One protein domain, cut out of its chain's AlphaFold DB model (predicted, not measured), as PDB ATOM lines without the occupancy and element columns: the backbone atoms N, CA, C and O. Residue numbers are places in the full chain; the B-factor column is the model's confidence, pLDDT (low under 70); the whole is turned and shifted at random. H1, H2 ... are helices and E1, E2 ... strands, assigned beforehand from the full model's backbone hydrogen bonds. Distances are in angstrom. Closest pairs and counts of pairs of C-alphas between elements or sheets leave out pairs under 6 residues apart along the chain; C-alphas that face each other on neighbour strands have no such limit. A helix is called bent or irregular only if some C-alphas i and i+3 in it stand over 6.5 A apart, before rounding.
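This is residues 151 to 236 of the 317 residues of the protein "UBA domain-containing protein" of Schistosoma rodhaini (UniProt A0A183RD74). A strongly twisted five-stranded sheet folds back on itself, its long hairpin E3 and E4 on one leaf and the short strands E1 and E5 on the other, with the bent strand E2 as the hinge. The tip of that hairpin makes one end of the long axis; at the other end, off the sheet, lie the short helix H1 and the loop of residues 180 to 194. The printed part has 86 residues with one named helix and five named strands, in the order E1, E2, H1, E3, E4, E5; the sheet runs E4, E3, E2, E1, E5, antiparallel throughout, and the class is mostly strand. The whole is only just loose, close to compact, with a radius of gyration of the C-alphas of 14.8 A, and it is elongated, with spans of 47 by 30 by 22 A.

E4, residues 207 to 219, is an edge strand and forms a hairpin with E3, residues 195 to 204. The two are antiparallel at 163 degrees between their directions, with N 200 and O 214 at 2.9 A and N 204 and O 210 at 3.0 A, within hydrogen-bond range. E4 bends by 74 degrees at residue 210. On the other side of E3 is E2, residues 161 to 169, antiparallel to it at 132 degrees, with N 165 and O 199 at 2.8 A. E2 bends by 76 degrees at residue 165, and its pairing is staggered: residues 161 to 165 pair with E1, residues 151 to 155, and residues 165 to 169 pair with E3. E1 and E2 form a hairpin, antiparallel at 111 degrees, with N 152 and O 164 at 2.8 A. E5, residues 223 to 225, is the other edge strand and is antiparallel to E1 at 142 degrees, with N 153 and O 224 at 2.8 A. This is a folded sheet, one sheet bent back into two leaves: E4 and E3 face E1 and E5, with 12 pairs of C-alphas within 11 A. Between the leaves, the closest C-alphas of E1 and E4 are those of Ala 154 and Val 218, 7.5 A apart. E4 and E5 meet only through their link, while E3 and E5 are apart. H1, residues 172 to 179, is not on the sheet, with 2 pairs of C-alphas within 10 A of it, and is apart from E1, E4 and E5. In H1 every O i to N i+4 pair is within hydrogen-bond range.

E4 is the longest strand, 31.0 A from C-alpha 207 at (22.434, 7.667, -45.452) to C-alpha 219 at (27.072, 24.004, -19.542). E3 measures 27.0 A and E2 19.1 A. E1 measures 13.3 A and begins at C-alpha 151, at (34.014, 10.738, -25.433). H1 is 10.6 A long, and E5, 7.2 A long, ends at C-alpha 225, at (32.363, 10.989, -18.057).

The two C-alphas farthest apart are those of Asn 188 and Asn 206, 49.5 A. The printed part has no cut, and its first and last C-alphas, Pro 151 and Val 236, are 12.1 A apart. The link from H1 to E3, 15 residues, is long, and its C-alphas lie 9 to 23 A from the mean of the C-alphas; the links E1 to E2, E2 to H1, E3 to E4 and E4 to E5 are tight. The mean pLDDT of the printed part is 79.1, and residues 172 to 192 of the model are under 70; H1, which lies within them, has a mean of 65.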
ATOM      1  N   PRO A 151      35.427  11.074 -25.507       92.94
ATOM      2  CA  PRO A 151      34.014  10.738 -25.433       92.94
ATOM      3  C   PRO A 151      33.481  11.007 -24.022       92.94
ATOM      4  O   PRO A 151      34.048  10.574 -23.013       92.94
ATOM      5  N   ILE A 152      32.384  11.747 -23.959       94.69
ATOM      6  CA  ILE A 152      31.698  12.176 -22.743       94.69
ATOM      7  C   ILE A 152      30.192  11.987 -22.907       94.69
ATOM      8  O   ILE A 152      29.691  11.769 -24.003       94.69
ATOM      9  N   LEU A 153      29.466  12.090 -21.801       94.88
ATOM     10  CA  LEU A 153      28.014  12.149 -21.798       94.88
ATOM     11  C   LEU A 153      27.573  13.600 -21.620       94.88
ATOM     12  O   LEU A 153      27.943  14.222 -20.623       94.88
ATOM     13  N   ALA A 154      26.766  14.116 -22.538       93.75
ATOM     14  CA  ALA A 154      26.156  15.437 -22.461       93.75
ATOM     15  C   ALA A 154      24.633  15.305 -22.361       93.75
ATOM     16  O   ALA A 154      24.023  14.476 -23.034       93.75
ATOM     17  N   GLN A 155      24.020  16.076 -21.465       91.25
ATOM     18  CA  GLN A 155      22.575  16.056 -21.282       91.25
ATOM     19  C   GLN A 155      21.887  16.904 -22.358       91.25
ATOM     20  O   GLN A 155      22.124  18.108 -22.440       91.25
ATOM     21  N   ASN A 156      21.006  16.283 -23.140       84.00
ATOM     22  CA  ASN A 156      20.218  16.959 -24.165       84.00
ATOM     23  C   ASN A 156      19.053  17.772 -23.558       84.00
ATOM     24  O   ASN A 156      18.745  17.690 -22.364       84.00
ATOM     25  N   ILE A 157      18.331  18.514 -24.404       80.06
ATOM     26  CA  ILE A 157      17.147  19.298 -23.999       80.06
ATOM     27  C   ILE A 157      15.997  18.454 -23.426       80.06
ATOM     28  O   ILE A 157      15.142  18.980 -22.715       80.06
ATOM     29  N   SER A 158      15.945  17.161 -23.749       83.75
ATOM     30  CA  SER A 158      14.963  16.216 -23.209       83.75
ATOM     31  C   SER A 158      15.347  15.714 -21.814       83.75
ATOM     32  O   SER A 158      14.511  15.130 -21.130       83.75
ATOM     33  N   GLY A 159      16.569  16.002 -21.359       84.44
ATOM     34  CA  GLY A 159      17.098  15.581 -20.069       84.44
ATOM     35  C   GLY A 159      17.831  14.239 -20.103       84.44
ATOM     36  O   GLY A 159      18.291  13.793 -19.048       84.44
ATOM     37  N   ASP A 160      17.983  13.625 -21.274       90.19
ATOM     38  CA  ASP A 160      18.695  12.363 -21.454       90.19
ATOM     39  C   ASP A 160      20.177  12.612 -21.740       90.19
ATOM     40  O   ASP A 160      20.543  13.597 -22.377       90.19
ATOM     41  N   TYR A 161      21.041  11.718 -21.259       92.00
ATOM     42  CA  TYR A 161      22.474  11.785 -21.535       92.00
ATOM     43  C   TYR A 161      22.794  11.064 -22.843       92.00
ATOM     44  O   TYR A 161      22.548   9.863 -22.959       92.00
ATOM     45  N   GLU A 162      23.387  11.791 -23.780       92.38
ATOM     46  CA  GLU A 162      23.855  11.296 -25.072       92.38
ATOM     47  C   GLU A 162      25.384  11.361 -25.154       92.38
ATOM     48  O   GLU A 162      26.024  12.163 -24.471       92.38
ATOM     49  N   GLU A 163      25.985  10.476 -25.949       93.06
ATOM     50  CA  GLU A 163      27.428  10.464 -26.169       93.06
ATOM     51  C   GLU A 163      27.847  11.610 -27.099       93.06
ATOM     52  O   GLU A 163      27.300  11.787 -28.186       93.06
ATOM     53  N   ALA A 164      28.841  12.377 -26.666       92.88
ATOM     54  CA  ALA A 164      29.401  13.500 -27.399       92.88
ATOM     55  C   ALA A 164      30.927  13.518 -27.263       92.88
ATOM     56  O   ALA A 164      31.494  12.958 -26.326       92.88
ATOM     57  N   GLN A 165      31.612  14.206 -28.170       93.06
ATOM     58  CA  GLN A 165      33.044  14.460 -28.067       93.06
ATOM     59  C   GLN A 165      33.316  15.811 -27.415       93.06
ATOM     60  O   GLN A 165      32.838  16.854 -27.861       93.06
ATOM     61  N   LEU A 166      34.143  15.800 -26.372       91.19
ATOM     62  CA  LEU A 166      34.601  16.995 -25.680       91.19
ATOM     63  C   LEU A 166      35.624  17.749 -26.529       91.19
ATOM     64  O   LEU A 166      36.696  17.221 -26.811       91.19
ATOM     65  N   ILE A 167      35.362  19.012 -26.858       90.38
ATOM     66  CA  ILE A 167      36.343  19.845 -27.563       90.38
ATOM     67  C   ILE A 167      37.132  20.720 -26.597       90.38
ATOM     68  O   ILE A 167      38.360  20.728 -26.636       90.38
ATOM     69  N   GLY A 168      36.444  21.447 -25.721       88.50
ATOM     70  CA  GLY A 168      37.097  22.289 -24.727       88.50
ATOM     71  C   GLY A 168      36.214  23.415 -24.213       88.50
ATOM     72  O   GLY A 168      35.104  23.629 -24.696       88.50
ATOM     73  N   HIS A 169      36.703  24.149 -23.220       87.88
ATOM     74  CA  HIS A 169      35.988  25.277 -22.637       87.88
ATOM     75  C   HIS A 169      36.361  26.597 -23.320       87.88
ATOM     76  O   HIS A 169      37.508  26.810 -23.720       87.88
ATOM     77  N   PHE A 170      35.407  27.524 -23.388       79.56
ATOM     78  CA  PHE A 170      35.672  28.871 -23.888       79.56
ATOM     79  C   PHE A 170      36.343  29.728 -22.812       79.56
ATOM     80  O   PHE A 170      35.995  29.673 -21.629       79.56
ATOM     81  N   SER A 171      37.311  30.548 -23.214       72.44
ATOM     82  CA  SER A 171      37.829  31.618 -22.365       72.44
ATOM     83  C   SER A 171      36.815  32.762 -22.267       72.44
ATOM     84  O   SER A 171      35.954  32.945 -23.130       72.44
ATOM     85  N   THR A 172      36.930  33.595 -21.233       67.94
ATOM     86  CA  THR A 172      36.065  34.776 -21.066       67.94
ATOM     87  C   THR A 172      36.201  35.771 -22.220       67.94
ATOM     88  O   THR A 172      35.244  36.471 -22.543       67.94
ATOM     89  N   GLN A 173      37.367  35.823 -22.868       66.31
ATOM     90  CA  GLN A 173      37.596  36.625 -24.070       66.31
ATOM     91  C   GLN A 173      36.897  36.010 -25.286       66.31
ATOM     92  O   GLN A 173      36.175  36.711 -25.986       66.31
ATOM     93  N   GLN A 174      37.039  34.696 -25.487       68.25
ATOM     94  CA  GLN A 174      36.379  33.968 -26.575       68.25
ATOM     95  C   GLN A 174      34.849  34.064 -26.476       68.25
ATOM     96  O   GLN A 174      34.181  34.320 -27.473       68.25
ATOM     97  N   PHE A 175      34.293  33.954 -25.268       65.75
ATOM     98  CA  PHE A 175      32.853  34.078 -25.043       65.75
ATOM     99  C   PHE A 175      32.324  35.499 -25.311       65.75
ATOM    100  O   PHE A 175      31.210  35.660 -25.807       65.75
ATOM    101  N   LYS A 176      33.120  36.542 -25.033       66.25
ATOM    102  CA  LYS A 176      32.773  37.937 -25.371       66.25
ATOM    103  C   LYS A 176      32.765  38.184 -26.878       66.25
ATOM    104  O   LYS A 176      31.897  38.901 -27.364       66.25
ATOM    105  N   THR A 177      33.697  37.582 -27.611       63.59
ATOM    106  CA  THR A 177      33.688  37.619 -29.081       63.59
ATOM    107  C   THR A 177      32.472  36.877 -29.640       63.59
ATOM    108  O   THR A 177      31.871  37.334 -30.605       63.59
ATOM    109  N   PHE A 178      32.072  35.774 -29.000       60.91
ATOM    110  CA  PHE A 178      30.947  34.937 -29.418       60.91
ATOM    111  C   PHE A 178      29.566  35.586 -29.204       60.91
ATOM    112  O   PHE A 178      28.740  35.574 -30.109       60.91
ATOM    113  N   ASN A 179      29.318  36.189 -28.037       59.03
ATOM    114  CA  ASN A 179      28.010  36.767 -27.679       59.03
ATOM    115  C   ASN A 179      27.894  38.283 -27.916       59.03
ATOM    116  O   ASN A 179      26.914  38.915 -27.512       59.03
ATOM    117  N   GLY A 180      28.898  38.880 -28.560       52.12
ATOM    118  CA  GLY A 180      29.026  40.325 -28.676       52.12
ATOM    119  C   GLY A 180      29.403  40.987 -27.347       52.12
ATOM    120  O   GLY A 180      29.241  40.445 -26.251       52.12
ATOM    121  N   SER A 181      29.899  42.219 -27.432       54.91
ATOM    122  CA  SER A 181      30.439  43.009 -26.313       54.91
ATOM    123  C   SER A 181      29.451  43.334 -25.180       54.91
ATOM    124  O   SER A 181      29.823  44.030 -24.239       54.91
ATOM    125  N   ASN A 182      28.204  42.858 -25.248       48.50
ATOM    126  CA  ASN A 182      27.125  43.214 -24.325       48.50
ATOM    127  C   ASN A 182      27.025  42.300 -23.094       48.50
ATOM    128  O   ASN A 182      26.195  42.557 -22.225       48.50
ATOM    129  N   ILE A 183      27.866  41.263 -22.981       50.69
ATOM    130  CA  ILE A 183      27.940  40.433 -21.771       50.69
ATOM    131  C   ILE A 183      29.188  40.810 -20.966       50.69
ATOM    132  O   ILE A 183      30.310  40.360 -21.226       50.69
ATOM    133  N   THR A 184      28.990  41.637 -19.940       44.62
ATOM    134  CA  THR A 184      29.965  41.850 -18.868       44.62
ATOM    135  C   THR A 184      30.043  40.587 -18.015       44.62
ATOM    136  O   THR A 184      29.292  40.411 -17.060       44.62
ATOM    137  N   ILE A 185      30.949  39.675 -18.375       53.16
ATOM    138  CA  ILE A 185      31.397  38.637 -17.442       53.16
ATOM    139  C   ILE A 185      32.232  39.348 -16.376       53.16
ATOM    140  O   ILE A 185      33.399  39.680 -16.604       53.16
ATOM    141  N   ASP A 186      31.611  39.616 -15.231       46.66
ATOM    142  CA  ASP A 186      32.300  40.077 -14.033       46.66
ATOM    143  C   ASP A 186      33.164  38.928 -13.508       46.66
ATOM    144  O   ASP A 186      32.708  38.070 -12.751       46.66
ATOM    145  N   ASN A 187      34.444  38.928 -13.883       52.03
ATOM    146  CA  ASN A 187      35.436  37.955 -13.409       52.03
ATOM    147  C   ASN A 187      35.562  37.915 -11.866       52.03
ATOM    148  O   ASN A 187      36.130  36.970 -11.329       52.03
ATOM    149  N   ASN A 188      34.998  38.905 -11.158       46.84
ATOM    150  CA  ASN A 188      35.050  39.043  -9.700       46.84
ATOM    151  C   ASN A 188      33.706  38.772  -8.986       46.84
ATOM    152  O   ASN A 188      33.647  38.865  -7.762       46.84
ATOM    153  N   LYS A 189      32.631  38.411  -9.709       43.97
ATOM    154  CA  LYS A 189      31.335  37.987  -9.133       43.97
ATOM    155  C   LYS A 189      30.852  36.653  -9.724       43.97
ATOM    156  O   LYS A 189      29.767  36.529 -10.274       43.97
ATOM    157  N   GLY A 190      31.688  35.627  -9.587       45.19
ATOM    158  CA  GLY A 190      31.332  34.340  -8.970       45.19
ATOM    159  C   GLY A 190      30.125  33.494  -9.413       45.19
ATOM    160  O   GLY A 190      29.806  32.576  -8.669       45.19
ATOM    161  N   SER A 191      29.441  33.718 -10.540       46.78
ATOM    162  CA  SER A 191      28.353  32.790 -10.945       46.78
ATOM    163  C   SER A 191      28.071  32.686 -12.447       46.78
ATOM    164  O   SER A 191      27.001  32.239 -12.845       46.78
ATOM    165  N   GLY A 192      29.024  33.062 -13.302       62.12
ATOM    166  CA  GLY A 192      28.935  32.693 -14.715       62.12
ATOM    167  C   GLY A 192      29.115  31.184 -14.849       62.12
ATOM    168  O   GLY A 192      30.204  30.675 -14.572       62.12
ATOM    169  N   GLU A 193      28.056  30.467 -15.222       71.00
ATOM    170  CA  GLU A 193      28.149  29.039 -15.504       71.00
ATOM    171  C   GLU A 193      29.170  28.814 -16.627       71.00
ATOM    172  O   GLU A 193      29.121  29.460 -17.676       71.00
ATOM    173  N   LYS A 194      30.155  27.949 -16.374       82.44
ATOM    174  CA  LYS A 194      31.207  27.676 -17.353       82.44
ATOM    175  C   LYS A 194      30.641  26.769 -18.438       82.44
ATOM    176  O   LYS A 194      30.046  25.740 -18.127       82.44
ATOM    177  N   VAL A 195      30.853  27.148 -19.690       85.62
ATOM    178  CA  VAL A 195      30.358  26.421 -20.861       85.62
ATOM    179  C   VAL A 195      31.493  25.750 -21.622       85.62
ATOM    180  O   VAL A 195      32.643  26.203 -21.601       85.62
ATOM    181  N   VAL A 196      31.149  24.663 -22.297       89.06
ATOM    182  CA  VAL A 196      32.063  23.779 -23.010       89.06
ATOM    183  C   VAL A 196      31.494  23.510 -24.401       89.06
ATOM    184  O   VAL A 196      30.282  23.412 -24.564       89.06
ATOM    185  N   LEU A 197      32.363  23.418 -25.403       88.94
ATOM    186  CA  LEU A 197      32.007  22.994 -26.751       88.94
ATOM    187  C   LEU A 197      32.057  21.467 -26.836       88.94
ATOM    188  O   LEU A 197      33.074  20.855 -26.486       88.94
ATOM    189  N   VAL A 198      30.974  20.877 -27.326       90.50
ATOM    190  CA  VAL A 198      30.849  19.440 -27.577       90.50
ATOM    191  C   VAL A 198      30.412  19.193 -29.018       90.50
ATOM    192  O   VAL A 198      29.851  20.083 -29.653       90.50
ATOM    193  N   ILE A 199      30.701  18.002 -29.539       90.50
ATOM    194  CA  ILE A 199      30.245  17.553 -30.860       90.50
ATOM    195  C   ILE A 199      29.439  16.274 -30.691       90.50
ATOM    196  O   ILE A 199      29.952  15.306 -30.129       90.50
ATOM    197  N   TYR A 200      28.215  16.254 -31.202       89.69
ATOM    198  CA  TYR A 200      27.437  15.031 -31.349       89.69
ATOM    199  C   TYR A 200      27.639  14.459 -32.743       89.69
ATOM    200  O   TYR A 200      27.665  15.187 -33.734       89.69
ATOM    201  N   HIS A 201      27.774  13.139 -32.811       86.69
ATOM    202  CA  HIS A 201      27.893  12.413 -34.066       86.69
ATOM    203  C   HIS A 201      26.579  11.697 -34.340       86.69
ATOM    204  O   HIS A 201      26.329  10.614 -33.811       86.69
ATOM    205  N   HIS A 202      25.738  12.290 -35.182       82.19
ATOM    206  CA  HIS A 202      24.478  11.670 -35.571       82.19
ATOM    207  C   HIS A 202      24.608  11.015 -36.944       82.19
ATOM    208  O   HIS A 202      25.136  11.590 -37.896       82.19
ATOM    209  N   GLN A 203      24.087   9.797 -37.069       78.00
ATOM    210  CA  GLN A 203      23.964   9.150 -38.372       78.00
ATOM    211  C   GLN A 203      22.820   9.790 -39.155       78.00
ATOM    212  O   GLN A 203      21.697   9.926 -38.659       78.00
ATOM    213  N   HIS A 204      23.084  10.166 -40.404       74.62
ATOM    214  CA  HIS A 204      22.067  10.775 -41.242       74.62
ATOM    215  C   HIS A 204      20.953   9.768 -41.564       74.62
ATOM    216  O   HIS A 204      21.197   8.696 -42.120       74.62
ATOM    217  N   LYS A 205      19.695  10.143 -41.287       76.12
ATOM    218  CA  LYS A 205      18.511   9.263 -41.415       76.12
ATOM    219  C   LYS A 205      18.374   8.580 -42.778       76.12
ATOM    220  O   LYS A 205      17.849   7.476 -42.852       76.12
ATOM    221  N   ASN A 206      18.835   9.237 -43.843       78.25
ATOM    222  CA  ASN A 206      18.715   8.720 -45.208       78.25
ATOM    223  C   ASN A 206      19.996   8.049 -45.726       78.25
ATOM    224  O   ASN A 206      19.930   7.400 -46.759       78.25
ATOM    225  N   ASN A 207      21.137   8.220 -45.048       77.31
ATOM    226  CA  ASN A 207      22.434   7.667 -45.452       77.31
ATOM    227  C   ASN A 207      23.248   7.333 -44.190       77.31
ATOM    228  O   ASN A 207      23.923   8.219 -43.670       77.31
ATOM    229  N   PRO A 208      23.210   6.084 -43.696       73.62
ATOM    230  CA  PRO A 208      23.880   5.705 -42.448       73.62
ATOM    231  C   PRO A 208      25.415   5.773 -42.527       73.62
ATOM    232  O   PRO A 208      26.075   5.802 -41.494       73.62
ATOM    233  N   GLU A 209      25.986   5.828 -43.733       77.19
ATOM    234  CA  GLU A 209      27.422   6.049 -43.952       77.19
ATOM    235  C   GLU A 209      27.842   7.516 -43.754       77.19
ATOM    236  O   GLU A 209      29.030   7.807 -43.632       77.19
ATOM    237  N   LEU A 210      26.883   8.449 -43.711       76.81
ATOM    238  CA  LEU A 210      27.146   9.871 -43.529       76.81
ATOM    239  C   LEU A 210      26.937  10.251 -42.060       76.81
ATOM    240  O   LEU A 210      25.810  10.262 -41.557       76.81
ATOM    241  N   ILE A 211      28.042  10.569 -41.388       79.19
ATOM    242  CA  ILE A 211      28.055  11.106 -40.026       79.19
ATOM    243  C   ILE A 211      27.929  12.626 -40.124       79.19
ATOM    244  O   ILE A 211      28.680  13.272 -40.856       79.19
ATOM    245  N   VAL A 212      26.943  13.179 -39.424       81.06
ATOM    246  CA  VAL A 212      26.754  14.619 -39.269       81.06
ATOM    247  C   VAL A 212      27.294  15.009 -37.903       81.06
ATOM    248  O   VAL A 212      26.822  14.509 -36.881       81.06
ATOM    249  N   ASP A 213      28.283  15.896 -37.917       85.44
ATOM    250  CA  ASP A 213      28.885  16.459 -36.715       85.44
ATOM    251  C   ASP A 213      28.114  17.723 -36.328       85.44
ATOM    252  O   ASP A 213      28.158  18.734 -37.036       85.44
ATOM    253  N   GLU A 214      27.393  17.660 -35.213       84.81
ATOM    254  CA  GLU A 214      26.645  18.786 -34.658       84.81
ATOM    255  C   GLU A 214      27.412  19.368 -33.469       84.81
ATOM    256  O   GLU A 214      27.528  18.753 -32.410       84.81
ATOM    257  N   GLU A 215      27.978  20.560 -33.655       86.38
ATOM    258  CA  GLU A 215      28.603  21.324 -32.577       86.38
ATOM    259  C   GLU A 215      27.511  21.920 -31.672       86.38
ATOM    260  O   GLU A 215      26.575  22.536 -32.180       86.38
ATOM    261  N   GLU A 216      27.646  21.788 -30.346       85.00
ATOM    262  CA  GLU A 216      26.763  22.396 -29.336       85.00
ATOM    263  C   GLU A 216      27.581  23.029 -28.193       85.00
ATOM    264  O   GLU A 216      28.622  22.511 -27.780       85.00
ATOM    265  N   ILE A 217      27.107  24.155 -27.649       86.12
ATOM    266  CA  ILE A 217      27.655  24.750 -26.424       86.12
ATOM    267  C   ILE A 217      26.820  24.292 -25.231       86.12
ATOM    268  O   ILE A 217      25.668  24.694 -25.080       86.12
ATOM    269  N   VAL A 218      27.437  23.515 -24.346       87.88
ATOM    270  CA  VAL A 218      26.763  22.883 -23.211       87.88
ATOM    271  C   VAL A 218      27.380  23.369 -21.891       87.88
ATOM    272  O   VAL A 218      28.608  23.467 -21.770       87.88
ATOM    273  N   PRO A 219      26.568  23.703 -20.873       89.12
ATOM    274  CA  PRO A 219      27.072  24.004 -19.542       89.12
ATOM    275  C   PRO A 219      27.825  22.829 -18.922       89.12
ATOM    276  O   PRO A 219      27.421  21.673 -19.038       89.12
ATOM    277  N   ILE A 220      28.891  23.115 -18.175       89.69
ATOM    278  CA  ILE A 220      29.710  22.062 -17.567       89.69
ATOM    279  C   ILE A 220      28.941  21.200 -16.552       89.69
ATOM    280  O   ILE A 220      29.313  20.064 -16.275       89.69
ATOM    281  N   SER A 221      27.861  21.739 -15.985       89.81
ATOM    282  CA  SER A 221      26.971  21.022 -15.069       89.81
ATOM    283  C   SER A 221      26.226  19.865 -15.746       89.81
ATOM    284  O   SER A 221      25.832  18.920 -15.057       89.81
ATOM    285  N   LEU A 222      26.070  19.926 -17.072       92.19
ATOM    286  CA  LEU A 222      25.315  18.980 -17.891       92.19
ATOM    287  C   LEU A 222      26.197  17.917 -18.556       92.19
ATOM    288  O   LEU A 222      25.675  17.062 -19.269       92.19
ATOM    289  N   ILE A 223      27.513  17.940 -18.321       93.44
ATOM    290  CA  ILE A 223      28.443  16.952 -18.879       93.44
ATOM    291  C   ILE A 223      29.011  16.019 -17.807       93.44
ATOM    292  O   ILE A 223      29.239  16.395 -16.652       93.44
ATOM    293  N   ARG A 224      29.259  14.772 -18.201       94.19
ATOM    294  CA  ARG A 224      29.796  13.704 -17.354       94.19
ATOM    295  C   ARG A 224      30.755  12.820 -18.136       94.19
ATOM    296  O   ARG A 224      30.725  12.783 -19.360       94.19
ATOM    297  N   THR A 225      31.594  12.073 -17.430       92.50
ATOM    298  CA  THR A 225      32.363  10.989 -18.057       92.50
ATOM    299  C   THR A 225      31.415   9.874 -18.513       92.50
ATOM    300  O   THR A 225      30.275   9.797 -18.047       92.50
ATOM    301  N   LEU A 226      31.883   8.955 -19.365       91.12
ATOM    302  CA  LEU A 226      31.115   7.754 -19.738       91.12
ATOM    303  C   LEU A 226      30.705   6.909 -18.515       91.12
ATOM    304  O   LEU A 226      29.649   6.282 -18.505       91.12
ATOM    305  N   ASN A 227      31.489   6.978 -17.435       91.75
ATOM    306  CA  ASN A 227      31.198   6.341 -16.147       91.75
ATOM    307  C   ASN A 227      30.194   7.136 -15.285       91.75
ATOM    308  O   ASN A 227      29.980   6.805 -14.120       91.75
ATOM    309  N   LYS A 228      29.571   8.187 -15.838       90.81
ATOM    310  CA  LYS A 228      28.634   9.112 -15.171       90.81
ATOM    311  C   LYS A 228      29.253   9.942 -14.040       90.81
ATOM    312  O   LYS A 228      28.527  10.519 -13.220       90.81
ATOM    313  N   GLU A 229      30.576  10.058 -14.010       91.25
ATOM    314  CA  GLU A 229      31.282  10.886 -13.036       91.25
ATOM    315  C   GLU A 229      31.217  12.359 -13.440       91.25
ATOM    316  O   GLU A 229      31.122  12.706 -14.620       91.25
ATOM    317  N   LYS A 230      31.250  13.244 -12.445       91.75
ATOM    318  CA  LYS A 230      31.183  14.686 -12.667       91.75
ATOM    319  C   LYS A 230      32.491  15.182 -13.285       91.75
ATOM    320  O   LYS A 230      33.552  14.973 -12.705       91.75
ATOM    321  N   ILE A 231      32.393  15.908 -14.394       90.50
ATOM    322  CA  ILE A 231      33.530  16.613 -14.993       90.50
ATOM    323  C   ILE A 231      33.613  18.013 -14.378       90.50
ATOM    324  O   ILE A 231      32.607  18.712 -14.237       90.50
ATOM    325  N   THR A 232      34.812  18.428 -13.977       90.00
ATOM    326  CA  THR A 232      35.085  19.800 -13.532       90.00
ATOM    327  C   THR A 232      35.853  20.560 -14.604       90.00
ATOM    328  O   THR A 232      36.466  19.975 -15.490       90.00
ATOM    329  N   ILE A 233      35.824  21.890 -14.535       87.88
ATOM    330  CA  ILE A 233      36.450  22.743 -15.554       87.88
ATOM    331  C   ILE A 233      37.955  22.530 -15.665       87.88
ATOM    332  O   ILE A 233      38.492  22.591 -16.760       87.88
ATOM    333  N   ASP A 234      38.618  22.215 -14.556       88.00
ATOM    334  CA  ASP A 234      40.066  22.000 -14.518       88.00
ATOM    335  C   ASP A 234      40.474  20.702 -15.240       88.00
ATOM    336  O   ASP A 234      41.647  20.497 -15.541       88.00
ATOM    337  N   MET A 235      39.501  19.826 -15.525       89.88
ATOM    338  CA  MET A 235      39.676  18.627 -16.344       89.88
ATOM    339  C   MET A 235      39.438  18.898 -17.833       89.88
ATOM    340  O   MET A 235      39.720  18.034 -18.652       89.88
ATOM    341  N   VAL A 236      38.890  20.053 -18.213       89.25
ATOM    342  CA  VAL A 236      38.534  20.359 -19.601       89.25
ATOM    343  C   VAL A 236      39.646  21.208 -20.226       89.25
ATOM    344  O   VAL A 236      40.055  22.201 -19.624       89.25
TER     345      VAL A 236